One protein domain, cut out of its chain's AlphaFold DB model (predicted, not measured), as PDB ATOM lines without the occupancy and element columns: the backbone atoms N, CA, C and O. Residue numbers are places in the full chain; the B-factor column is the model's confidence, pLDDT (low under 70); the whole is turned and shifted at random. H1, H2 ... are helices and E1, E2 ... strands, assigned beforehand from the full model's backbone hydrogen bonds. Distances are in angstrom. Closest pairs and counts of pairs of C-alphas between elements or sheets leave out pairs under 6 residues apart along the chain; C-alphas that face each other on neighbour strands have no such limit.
ATOM      1  N   LYS A  27      45.442  63.645 -29.877       51.97
ATOM      2  CA  LYS A  27      45.347  62.380 -29.145       51.97
ATOM      3  C   LYS A  27      44.199  62.451 -28.151       51.97
ATOM      4  O   LYS A  27      44.185  63.323 -27.285       51.97
ATOM      5  N   ILE A  28      43.299  61.476 -28.228       58.34
ATOM      6  CA  ILE A  28      42.279  61.227 -27.209       58.34
ATOM      7  C   ILE A  28      42.671  59.920 -26.518       58.34
ATOM      8  O   ILE A  28      42.568  58.839 -27.098       58.34
ATOM      9  N   SER A  29      43.180  60.012 -25.290       50.62
ATOM     10  CA  SER A  29      43.512  58.845 -24.471       50.62
ATOM     11  C   SER A  29      42.245  58.302 -23.812       50.62
ATOM     12  O   SER A  29      41.833  58.789 -22.760       50.62
ATOM     13  N   ILE A  30      41.623  57.303 -24.437       56.38
ATOM     14  CA  ILE A  30      40.505  56.570 -23.840       56.38
ATOM     15  C   ILE A  30      41.084  55.365 -23.098       56.38
ATOM     16  O   ILE A  30      41.535  54.395 -23.711       56.38
ATOM     17  N   GLU A  31      41.080  55.423 -21.766       54.03
ATOM     18  CA  GLU A  31      41.407  54.264 -20.937       54.03
ATOM     19  C   GLU A  31      40.267  53.244 -21.013       54.03
ATOM     20  O   GLU A  31      39.254  53.347 -20.322       54.03
ATOM     21  N   LEU A  32      40.432  52.239 -21.876       53.12
ATOM     22  CA  LEU A  32      39.520  51.103 -21.966       53.12
ATOM     23  C   LEU A  32      39.824  50.111 -20.838       53.12
ATOM     24  O   LEU A  32      40.347  49.014 -21.054       53.12
ATOM     25  N   VAL A  33      39.469  50.508 -19.616       55.22
ATOM     26  CA  VAL A  33      39.372  49.592 -18.477       55.22
ATOM     27  C   VAL A  33      38.352  48.508 -18.826       55.22
ATOM     28  O   VAL A  33      37.277  48.798 -19.356       55.22
ATOM     29  N   GLN A  34      38.670  47.242 -18.543       59.00
ATOM     30  CA  GLN A  34      37.755  46.138 -18.827       59.00
ATOM     31  C   GLN A  34      36.456  46.309 -18.023       59.00
ATOM     32  O   GLN A  34      36.410  46.009 -16.830       59.00
ATOM     33  N   ALA A  35      35.380  46.746 -18.687       62.94
ATOM     34  CA  ALA A  35      34.091  47.034 -18.050       62.94
ATOM     35  C   ALA A  35      33.533  45.839 -17.253       62.94
ATOM     36  O   ALA A  35      32.862  46.015 -16.239       62.94
ATOM     37  N   ASN A  36      33.860  44.610 -17.668       65.00
ATOM     38  CA  ASN A  36      33.512  43.414 -16.914       65.00
ATOM     39  C   ASN A  36      34.234  43.338 -15.555       65.00
ATOM     40  O   ASN A  36      33.598  42.992 -14.564       65.00
ATOM     41  N   GLU A  37      35.527  43.659 -15.484       63.25
ATOM     42  CA  GLU A  37      36.296  43.611 -14.232       63.25
ATOM     43  C   GLU A  37      35.903  44.745 -13.282       63.25
ATOM     44  O   GLU A  37      35.757  44.511 -12.081       63.25
ATOM     45  N   LEU A  38      35.634  45.938 -13.828       68.88
ATOM     46  CA  LEU A  38      35.114  47.075 -13.064       68.88
ATOM     47  C   LEU A  38      33.757  46.740 -12.419       68.88
ATOM     48  O   LEU A  38      33.590  46.900 -11.212       68.88
ATOM     49  N   ARG A  39      32.832  46.155 -13.193       71.25
ATOM     50  CA  ARG A  39      31.524  45.689 -12.701       71.25
ATOM     51  C   ARG A  39      31.648  44.637 -11.592       71.25
ATOM     52  O   ARG A  39      30.904  44.690 -10.618       71.25
ATOM     53  N   HIS A  40      32.575  43.681 -11.713       72.94
ATOM     54  CA  HIS A  40      32.801  42.696 -10.646       72.94
ATOM     55  C   HIS A  40      33.326  43.369  -9.370       72.94
ATOM     56  O   HIS A  40      32.833  43.070  -8.283       72.94
ATOM     57  N   TYR A  41      34.271  44.307  -9.490       77.06
ATOM     58  CA  TYR A  41      34.763  45.085  -8.351       77.06
ATOM     59  C   TYR A  41      33.639  45.858  -7.635       77.06
ATOM     60  O   TYR A  41      33.553  45.793  -6.405       77.06
ATOM     61  N   GLU A  42      32.757  46.536  -8.372       79.00
ATOM     62  CA  GLU A  42      31.612  47.260  -7.799       79.00
ATOM     63  C   GLU A  42      30.663  46.324  -7.042       79.00
ATOM     64  O   GLU A  42      30.332  46.593  -5.887       79.00
ATOM     65  N   ILE A  43      30.297  45.186  -7.644       82.94
ATOM     66  CA  ILE A  43      29.415  44.185  -7.025       82.94
ATOM     67  C   ILE A  43      30.027  43.643  -5.726       82.94
ATOM     68  O   ILE A  43      29.358  43.642  -4.694       82.94
ATOM     69  N   PHE A  44      31.304  43.240  -5.725       83.69
ATOM     70  CA  PHE A  44      31.951  42.740  -4.505       83.69
ATOM     71  C   PHE A  44      32.136  43.826  -3.437       83.69
ATOM     72  O   PHE A  44      32.056  43.518  -2.247       83.69
ATOM     73  N   THR A  45      32.335  45.086  -3.834       84.88
ATOM     74  CA  THR A  45      32.417  46.227  -2.905       84.88
ATOM     75  C   THR A  45      31.057  46.524  -2.265       84.88
ATOM     76  O   THR A  45      30.987  46.767  -1.060       84.88
ATOM     77  N   TRP A  46      29.970  46.440  -3.035       87.94
ATOM     78  CA  TRP A  46      28.598  46.591  -2.541       87.94
ATOM     79  C   TRP A  46      28.167  45.421  -1.642       87.94
ATOM     80  O   TRP A  46      27.601  45.634  -0.570       87.94
ATOM     81  N   CYS A  47      28.517  44.181  -1.998       86.81
ATOM     82  CA  CYS A  47      28.326  43.033  -1.109       86.81
ATOM     83  C   CYS A  47      29.122  43.181   0.197       86.81
ATOM     84  O   CYS A  47      28.590  42.887   1.266       86.81
ATOM     85  N   ALA A  48      30.362  43.682   0.143       87.69
ATOM     86  CA  ALA A  48      31.167  43.912   1.338       87.69
ATOM     87  C   ALA A  48      30.560  44.993   2.254       87.69
ATOM     88  O   ALA A  48      30.532  44.799   3.468       87.69
ATOM     89  N   SER A  49      30.028  46.098   1.716       89.00
ATOM     90  CA  SER A  49      29.406  47.144   2.545       89.00
ATOM     91  C   SER A  49      28.111  46.674   3.225       89.00
ATOM     92  O   SER A  49      27.896  46.990   4.397       89.00
ATOM     93  N   LEU A  50      27.301  45.850   2.551       89.50
ATOM     94  CA  LEU A  50      26.145  45.176   3.158       89.50
ATOM     95  C   LEU A  50      26.561  44.156   4.231       89.50
ATOM     96  O   LEU A  50      25.988  44.117   5.318       89.50
ATOM     97  N   LEU A  51      27.582  43.339   3.962       89.00
ATOM     98  CA  LEU A  51      28.071  42.347   4.924       89.00
ATOM     99  C   LEU A  51      28.726  42.991   6.155       89.00
ATOM    100  O   LEU A  51      28.654  42.417   7.242       89.00
ATOM    101  N   ALA A  52      29.306  44.188   6.024       89.50
ATOM    102  CA  ALA A  52      29.856  44.944   7.148       89.50
ATOM    103  C   ALA A  52      28.771  45.325   8.168       89.50
ATOM    104  O   ALA A  52      28.926  45.051   9.361       89.50
ATOM    105  N   THR A  53      27.654  45.908   7.717       91.88
ATOM    106  CA  THR A  53      26.560  46.326   8.615       91.88
ATOM    107  C   THR A  53      25.885  45.124   9.275       91.88
ATOM    108  O   THR A  53      25.634  45.153  10.480       91.88
ATOM    109  N   ILE A  54      25.691  44.030   8.531       89.69
ATOM    110  CA  ILE A  54      25.174  42.756   9.053       89.69
ATOM    111  C   ILE A  54      26.115  42.170  10.120       89.69
ATOM    112  O   ILE A  54      25.664  41.784  11.198       89.69
ATOM    113  N   THR A  55      27.425  42.142   9.857       90.75
ATOM    114  CA  THR A  55      28.431  41.620  10.799       90.75
ATOM    115  C   THR A  55      28.443  42.426  12.099       90.75
ATOM    116  O   THR A  55      28.390  41.842  13.183       90.75
ATOM    117  N   VAL A  56      28.438  43.762  12.016       92.31
ATOM    118  CA  VAL A  56      28.339  44.642  13.196       92.31
ATOM    119  C   VAL A  56      27.010  44.437  13.939       92.31
ATOM    120  O   VAL A  56      26.996  44.413  15.171       92.31
ATOM    121  N   GLY A  57      25.904  44.213  13.224       91.06
ATOM    122  CA  GLY A  57      24.601  43.887  13.815       91.06
ATOM    123  C   GLY A  57      24.618  42.592  14.638       91.06
ATOM    124  O   GLY A  57      24.153  42.581  15.775       91.06
ATOM    125  N   PHE A  58      25.226  41.518  14.126       90.31
ATOM    126  CA  PHE A  58      25.360  40.268  14.887       90.31
ATOM    127  C   PHE A  58      26.304  40.397  16.090       90.31
ATOM    128  O   PHE A  58      25.998  39.874  17.161       90.31
ATOM    129  N   TRP A  59      27.412  41.137  15.959       89.81
ATOM    130  CA  TRP A  59      28.305  41.403  17.093       89.81
ATOM    131  C   TRP A  59      27.635  42.237  18.186       89.81
ATOM    132  O   TRP A  59      27.725  41.882  19.360       89.81
ATOM    133  N   THR A  60      26.926  43.311  17.827       91.81
ATOM    134  CA  THR A  60      26.192  44.121  18.814       91.81
ATOM    135  C   THR A  60      25.097  43.303  19.497       91.81
ATOM    136  O   THR A  60      25.049  43.304  20.725       91.81
ATOM    137  N   ALA A  61      24.314  42.512  18.754       88.81
ATOM    138  CA  ALA A  61      23.316  41.598  19.318       88.81
ATOM    139  C   ALA A  61      23.918  40.565  20.293       88.81
ATOM    140  O   ALA A  61      23.321  40.281  21.334       88.81
ATOM    141  N   TYR A  62      25.107  40.025  20.004       87.56
ATOM    142  CA  TYR A  62      25.807  39.111  20.916       87.56
ATOM    143  C   TYR A  62      26.268  39.793  22.219       87.56
ATOM    144  O   TYR A  62      26.229  39.175  23.283       87.56
ATOM    145  N   PHE A  63      26.683  41.064  22.164       87.62
ATOM    146  CA  PHE A  63      27.086  41.813  23.361       87.62
ATOM    147  C   PHE A  63      25.906  42.334  24.195       87.62
ATOM    148  O   PHE A  63      26.048  42.443  25.413       87.62
ATOM    149  N   THR A  64      24.760  42.646  23.581       89.19
ATOM    150  CA  THR A  64      23.578  43.176  24.287       89.19
ATOM    151  C   THR A  64      22.650  42.094  24.842       89.19
ATOM    152  O   THR A  64      21.953  42.341  25.826       89.19
ATOM    153  N   THR A  65      22.638  40.892  24.258       85.38
ATOM    154  CA  THR A  65      21.732  39.811  24.679       85.38
ATOM    155  C   THR A  65      22.250  39.072  25.916       85.38
ATOM    156  O   THR A  65      23.345  38.511  25.910       85.38
ATOM    157  N   ASN A  66      21.416  38.997  26.958       80.75
ATOM    158  CA  ASN A  66      21.610  38.116  28.111       80.75
ATOM    159  C   ASN A  66      20.392  37.182  28.264       80.75
ATOM    160  O   ASN A  66      19.267  37.675  28.189       80.75
ATOM    161  N   PRO A  67      20.577  35.867  28.507       80.38
ATOM    162  CA  PRO A  67      21.853  35.150  28.591       80.38
ATOM    163  C   PRO A  67      22.569  35.061  27.232       80.38
ATOM    164  O   PRO A  67      21.937  35.085  26.176       80.38
ATOM    165  N   LYS A  68      23.902  34.946  27.254       79.12
ATOM    166  CA  LYS A  68      24.711  34.862  26.030       79.12
ATOM    167  C   LYS A  68      24.422  33.564  25.278       79.12
ATOM    168  O   LYS A  68      24.779  32.483  25.741       79.12
ATOM    169  N   SER A  69      23.806  33.674  24.103       83.44
ATOM    170  CA  SER A  69      23.531  32.523  23.240       83.44
ATOM    171  C   SER A  69      24.751  32.147  22.400       83.44
ATOM    172  O   SER A  69      25.275  32.959  21.634       83.44
ATOM    173  N   THR A  70      25.156  30.879  22.473       84.88
ATOM    174  CA  THR A  70      26.223  30.303  21.640       84.88
ATOM    175  C   THR A  70      25.888  30.367  20.147       84.88
ATOM    176  O   THR A  70      26.789  30.489  19.320       84.88
ATOM    177  N   GLN A  71      24.600  30.329  19.780       87.50
ATOM    178  CA  GLN A  71      24.158  30.430  18.384       87.50
ATOM    179  C   GLN A  71      24.478  31.813  17.792       87.50
ATOM    180  O   GLN A  71      24.985  31.891  16.678       87.50
ATOM    181  N   LEU A  72      24.255  32.886  18.564       85.81
ATOM    182  CA  LEU A  72      24.574  34.268  18.176       85.81
ATOM    183  C   LEU A  72      26.082  34.490  17.982       85.81
ATOM    184  O   LEU A  72      26.487  35.229  17.088       85.81
ATOM    185  N   LEU A  73      26.922  33.819  18.778       87.75
ATOM    186  CA  LEU A  73      28.376  33.849  18.595       87.75
ATOM    187  C   LEU A  73      28.791  33.173  17.280       87.75
ATOM    188  O   LEU A  73      29.580  33.737  16.521       87.75
ATOM    189  N   TRP A  74      28.239  31.995  16.970       89.88
ATOM    190  CA  TRP A  74      28.552  31.293  15.721       89.88
ATOM    191  C   TRP A  74      28.061  32.041  14.476       89.88
ATOM    192  O   TRP A  74      28.788  32.079  13.482       89.88
ATOM    193  N   THR A  75      26.888  32.687  14.513       90.06
ATOM    194  CA  THR A  75      26.418  33.506  13.380       90.06
ATOM    195  C   THR A  75      27.243  34.781  13.198       90.06
ATOM    196  O   THR A  75      27.562  35.118  12.058       90.06
ATOM    197  N   ALA A  76      27.674  35.443  14.280       89.25
ATOM    198  CA  ALA A  76      28.583  36.592  14.202       89.25
ATOM    199  C   ALA A  76      29.944  36.217  13.584       89.25
ATOM    200  O   ALA A  76      30.463  36.945  12.733       89.25
ATOM    201  N   ILE A  77      30.502  35.057  13.952       91.88
ATOM    202  CA  ILE A  77      31.739  34.530  13.354       91.88
ATOM    203  C   ILE A  77      31.525  34.187  11.874       91.88
ATOM    204  O   ILE A  77      32.321  34.612  11.037       91.88
ATOM    205  N   ALA A  78      30.446  33.479  11.527       91.75
ATOM    206  CA  ALA A  78      30.147  33.115  10.141       91.75
ATOM    207  C   ALA A  78      29.961  34.350   9.238       91.75
ATOM    208  O   ALA A  78      30.536  34.404   8.150       91.75
ATOM    209  N   ALA A  79      29.230  35.369   9.707       89.31
ATOM    210  CA  ALA A  79      29.066  36.641   9.001       89.31
ATOM    211  C   ALA A  79      30.411  37.368   8.814       89.31
ATOM    212  O   ALA A  79      30.709  37.825   7.711       89.31
ATOM    213  N   SER A  80      31.257  37.390   9.852       91.19
ATOM    214  CA  SER A  80      32.598  37.987   9.803       91.19
ATOM    215  C   SER A  80      33.517  37.297   8.784       91.19
ATOM    216  O   SER A  80      34.199  37.970   8.010       91.19
ATOM    217  N   VAL A  81      33.493  35.960   8.710       92.94
ATOM    218  CA  VAL A  81      34.231  35.199   7.684       92.94
ATOM    219  C   VAL A  81      33.704  35.521   6.282       92.94
ATOM    220  O   VAL A  81      34.501  35.776   5.378       92.94
ATOM    221  N   LEU A  82      32.380  35.577   6.096       90.12
ATOM    222  CA  LEU A  82      31.780  35.913   4.801       90.12
ATOM    223  C   LEU A  82      32.158  37.335   4.349       90.12
ATOM    224  O   LEU A  82      32.518  37.540   3.190       90.12
ATOM    225  N   PHE A  83      32.139  38.299   5.275       89.69
ATOM    226  CA  PHE A  83      32.599  39.669   5.053       89.69
ATOM    227  C   PHE A  83      34.091  39.723   4.687       89.69
ATOM    228  O   PHE A  83      34.460  40.402   3.729       89.69
ATOM    229  N   ALA A  84      34.949  38.979   5.392       90.06
ATOM    230  CA  ALA A  84      36.385  38.936   5.116       90.06
ATOM    231  C   ALA A  84      36.702  38.357   3.723       90.06
ATOM    232  O   ALA A  84      37.567  38.892   3.023       90.06
ATOM    233  N   VAL A  85      35.978  37.322   3.281       89.62
ATOM    234  CA  VAL A  85      36.069  36.793   1.905       89.62
ATOM    235  C   VAL A  85      35.557  37.831   0.896       89.62
ATOM    236  O   VAL A  85      36.280  38.171  -0.041       89.62
ATOM    237  N   SER A  86      34.376  38.407   1.164       84.75
ATOM    238  CA  SER A  86      33.820  39.657   0.610       84.75
ATOM    239  C   SER A  86      34.879  40.676   0.188       84.75
ATOM    240  O   SER A  86      35.118  40.978  -0.987       84.75
ATOM    241  N   LEU A  87      35.528  41.192   1.224       86.50
ATOM    242  CA  LEU A  87      36.506  42.260   1.178       86.50
ATOM    243  C   LEU A  87      37.807  41.828   0.489       86.50
ATOM    244  O   LEU A  87      38.362  42.592  -0.298       86.50
ATOM    245  N   SER A  88      38.273  40.600   0.730       86.50
ATOM    246  CA  SER A  88      39.490  40.067   0.099       86.50
ATOM    247  C   SER A  88      39.341  39.966  -1.420       86.50
ATOM    248  O   SER A  88      40.243  40.365  -2.159       86.50
ATOM    249  N   VAL A  89      38.182  39.499  -1.898       83.44
ATOM    250  CA  VAL A  89      37.862  39.427  -3.330       83.44
ATOM    251  C   VAL A  89      37.744  40.832  -3.933       83.44
ATOM    252  O   VAL A  89      38.327  41.086  -4.988       83.44
ATOM    253  N   ALA A  90      37.090  41.777  -3.247       80.88
ATOM    254  CA  ALA A  90      37.032  43.174  -3.688       80.88
ATOM    255  C   ALA A  90      38.436  43.808  -3.810       80.88
ATOM    256  O   ALA A  90      38.742  44.442  -4.820       80.88
ATOM    257  N   ILE A  91      39.328  43.586  -2.836       82.19
ATOM    258  CA  ILE A  91      40.720  44.071  -2.876       82.19
ATOM    259  C   ILE A  91      41.511  43.409  -4.016       82.19
ATOM    260  O   ILE A  91      42.266  44.095  -4.711       82.19
ATOM    261  N   TYR A  92      41.331  42.106  -4.246       80.44
ATOM    262  CA  TYR A  92      41.973  41.393  -5.355       80.44
ATOM    263  C   TYR A  92      41.563  41.972  -6.718       80.44
ATOM    264  O   TYR A  92      42.431  42.362  -7.504       80.44
ATOM    265  N   TYR A  93      40.257  42.118  -6.970       70.81
ATOM    266  CA  TYR A  93      39.765  42.732  -8.207       70.81
ATOM    267  C   TYR A  93      40.197  44.192  -8.341       70.81
ATOM    268  O   TYR A  93      40.585  44.591  -9.436       70.81
ATOM    269  N   ARG A  94      40.246  44.965  -7.246       71.25
ATOM    270  CA  ARG A  94      40.789  46.331  -7.267       71.25
ATOM    271  C   ARG A  94      42.213  46.349  -7.818       71.25
ATOM    272  O   ARG A  94      42.487  47.071  -8.771       71.25
ATOM    273  N   ARG A  95      43.114  45.526  -7.265       69.44
ATOM    274  CA  ARG A  95      44.513  45.448  -7.735       69.44
ATOM    275  C   ARG A  95      44.598  45.013  -9.201       69.44
ATOM    276  O   ARG A  95      45.407  45.568  -9.937       69.44
ATOM    277  N   LYS A  96      43.743  44.079  -9.632       67.00
ATOM    278  CA  LYS A  96      43.687  43.629 -11.030       67.00
ATOM    279  C   LYS A  96      43.251  44.749 -11.983       67.00
ATOM    280  O   LYS A  96      43.949  44.997 -12.958       67.00
ATOM    281  N   VAL A  97      42.176  45.469 -11.658       64.50
ATOM    282  CA  VAL A  97      41.637  46.580 -12.466       64.50
ATOM    283  C   VAL A  97      42.661  47.711 -12.633       64.50
ATOM    284  O   VAL A  97      42.853  48.183 -13.749       64.50
ATOM    285  N   TYR A  98      43.380  48.096 -11.569       58.81
ATOM    286  CA  TYR A  98      44.430  49.128 -11.663       58.81
ATOM    287  C   TYR A  98      45.630  48.710 -12.531       58.81
ATOM    288  O   TYR A  98      46.232  49.563 -13.177       58.81
ATOM    289  N   CYS A  99      45.986  47.422 -12.574       55.88
ATOM    290  CA  CYS A  99      47.068  46.923 -13.433       55.88
ATOM    291  C   CYS A  99      46.602  46.525 -14.847       55.88
ATOM    292  O   CYS A  99      47.435  46.360 -15.734       55.88
ATOM    293  N   GLY A 100      45.295  46.356 -15.063       50.41
ATOM    294  CA  GLY A 100      44.689  45.885 -16.312       50.41
ATOM    295  C   GLY A 100      44.251  46.982 -17.288       50.41
ATOM    296  O   GLY A 100      43.562  46.666 -18.260       50.41
ATOM    297  N   SER A 101      44.603  48.253 -17.047       47.94
ATOM    298  CA  SER A 101      44.234  49.367 -17.935       47.94
ATOM    299  C   SER A 101      44.920  49.228 -19.301       47.94
ATOM    300  O   SER A 101      46.115  49.483 -19.461       47.94
ATOM    301  N   LEU A 102      44.150  48.800 -20.305       50.25
ATOM    302  CA  LEU A 102      44.585  48.764 -21.698       50.25
ATOM    303  C   LEU A 102      44.382  50.149 -22.315       50.25
ATOM    304  O   LEU A 102      43.313  50.475 -22.835       50.25
ATOM    305  N   ILE A 103      45.441  50.958 -22.281       53.88
ATOM    306  CA  ILE A 103      45.481  52.267 -22.938       53.88
ATOM    307  C   ILE A 103      45.432  52.058 -24.460       53.88
ATOM    308  O   ILE A 103      46.457  51.828 -25.106       53.88
ATOM    309  N   LYS A 104      44.237  52.147 -25.059       51.41
ATOM    310  CA  LYS A 104      44.096  52.229 -26.517       51.41
ATOM    311  C   LYS A 104      44.231  53.680 -26.957       51.41
ATOM    312  O   LYS A 104      43.283  54.459 -26.921       51.41
ATOM    313  N   THR A 105      45.427  54.031 -27.414       54.00
ATOM    314  CA  THR A 105      45.716  55.345 -27.994       54.00
ATOM    315  C   THR A 105      45.165  55.430 -29.418       54.00
ATOM    316  O   THR A 105      45.889  55.176 -30.381       54.00
ATOM    317  N   LEU A 106      43.888  55.792 -29.564       56.59
ATOM    318  CA  LEU A 106      43.307  56.107 -30.872       56.59
ATOM    319  C   LEU A 106      43.934  57.404 -31.407       56.59
ATOM    320  O   LEU A 106      43.945  58.436 -30.730       56.59
ATOM    321  N   LYS A 107      44.481  57.346 -32.625       53.84
ATOM    322  CA  LYS A 107      45.041  58.512 -33.322       53.84
ATOM    323  C   LYS A 107      44.018  59.035 -34.323       53.84
ATOM    324  O   LYS A 107      43.459  58.251 -35.087       53.84
ATOM    325  N   LEU A 108      43.852  60.359 -34.405       56.38
ATOM    326  CA  LEU A 108      42.932  60.995 -35.366       56.38
ATOM    327  C   LEU A 108      43.188  60.595 -36.835       56.38
ATOM    328  O   LEU A 108      42.289  60.694 -37.665       56.38
ATOM    329  N   SER A 109      44.394  60.117 -37.159       62.19
ATOM    330  CA  SER A 109      44.762  59.616 -38.485       62.19
ATOM    331  C   SER A 109      43.935  58.417 -38.964       62.19
ATOM    332  O   SER A 109      43.788  58.260 -40.172       62.19
TER     333      SER A 109
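This is residues 27 to 109 of the 115 residues of an uncharacterized protein of Candidatus Wolfebacteria bacterium CG03_land_8_20_14_0_80_39_317 (UniProt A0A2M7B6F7). The domain is a long, thin helical hairpin: H1 and H2 run side by side in opposite ways, joined by a tight turn at one end of the rod, and at the other end the two strands E1 and E2 prolong it as a narrow two-stranded ribbon. The printed part thus goes out along E1 and H1, turns at residues 65 to 69, and comes back along H2 and E2. It has 83 residues, with two named helices and two named strands in the order E1, H1, H2, E2; the sheet, E1 - E2, is antiparallel, and the class is mostly helix. The whole is extended, with a radius of gyration of the C-alphas of 19.9 A, and the C-alphas span 75 by 14 by 13 A.

The strand E1, residues 27 to 32, begins at C-alpha 27 at (45.347, 62.380, -29.145) and is 14.6 A long from first to last C-alpha. The helix H1, residues 35 to 64, is 43.8 A long and ends at C-alpha 64 at (23.578, 43.176, 24.287). The helix H2, residues 70 to 99, is 44.1 A long and begins at C-alpha 70 at (26.223, 30.303, 21.640). The strand E2, residues 102 to 107, is 15.2 A long and ends at C-alpha 107 at (45.041, 58.512, -33.322).

H1 and H2 form a helical hairpin. They touch, with 42 pairs of C-alphas within 8 A, and the closest C-alphas are those of Phe 58 and Ala 76, 4.9 A apart. They run opposite ways at a shallow tilt of 24 degrees, and their centres are 7.6 A apart. E1 and E2 are antiparallel neighbours, with 153 degrees between their N-to-C directions. The C-alphas of residues 31 and 103 face each other at 5.0 A, and those of residues 27 and 107 at 5.7 A. Across this pair no backbone N and O are within hydrogen-bond range. E1 and H2 are apart, and so are H1 and E2. In H2 every O i to N i+4 pair is within hydrogen-bond range; in H1 it is 25 of 26.

The two C-alphas farthest apart are those of Pro 67 and Ser 109, at 75.0 A, while the first and last printed C-alphas, those of Lys 27 and Ser 109, are 9.8 A apart. The printed part has no cut, and the links E1 to H1, H1 to H2 and H2 to E2 are tight. The mean pLDDT of the printed part is 76.8. Confidence is low, under 70, in residues 27 to 38, of which 35 to 38 belong to H1, and in residues 95 to 109, of which 95 to 99 belong to H2. The mean pLDDT is 54 in E1 and 53 in E2.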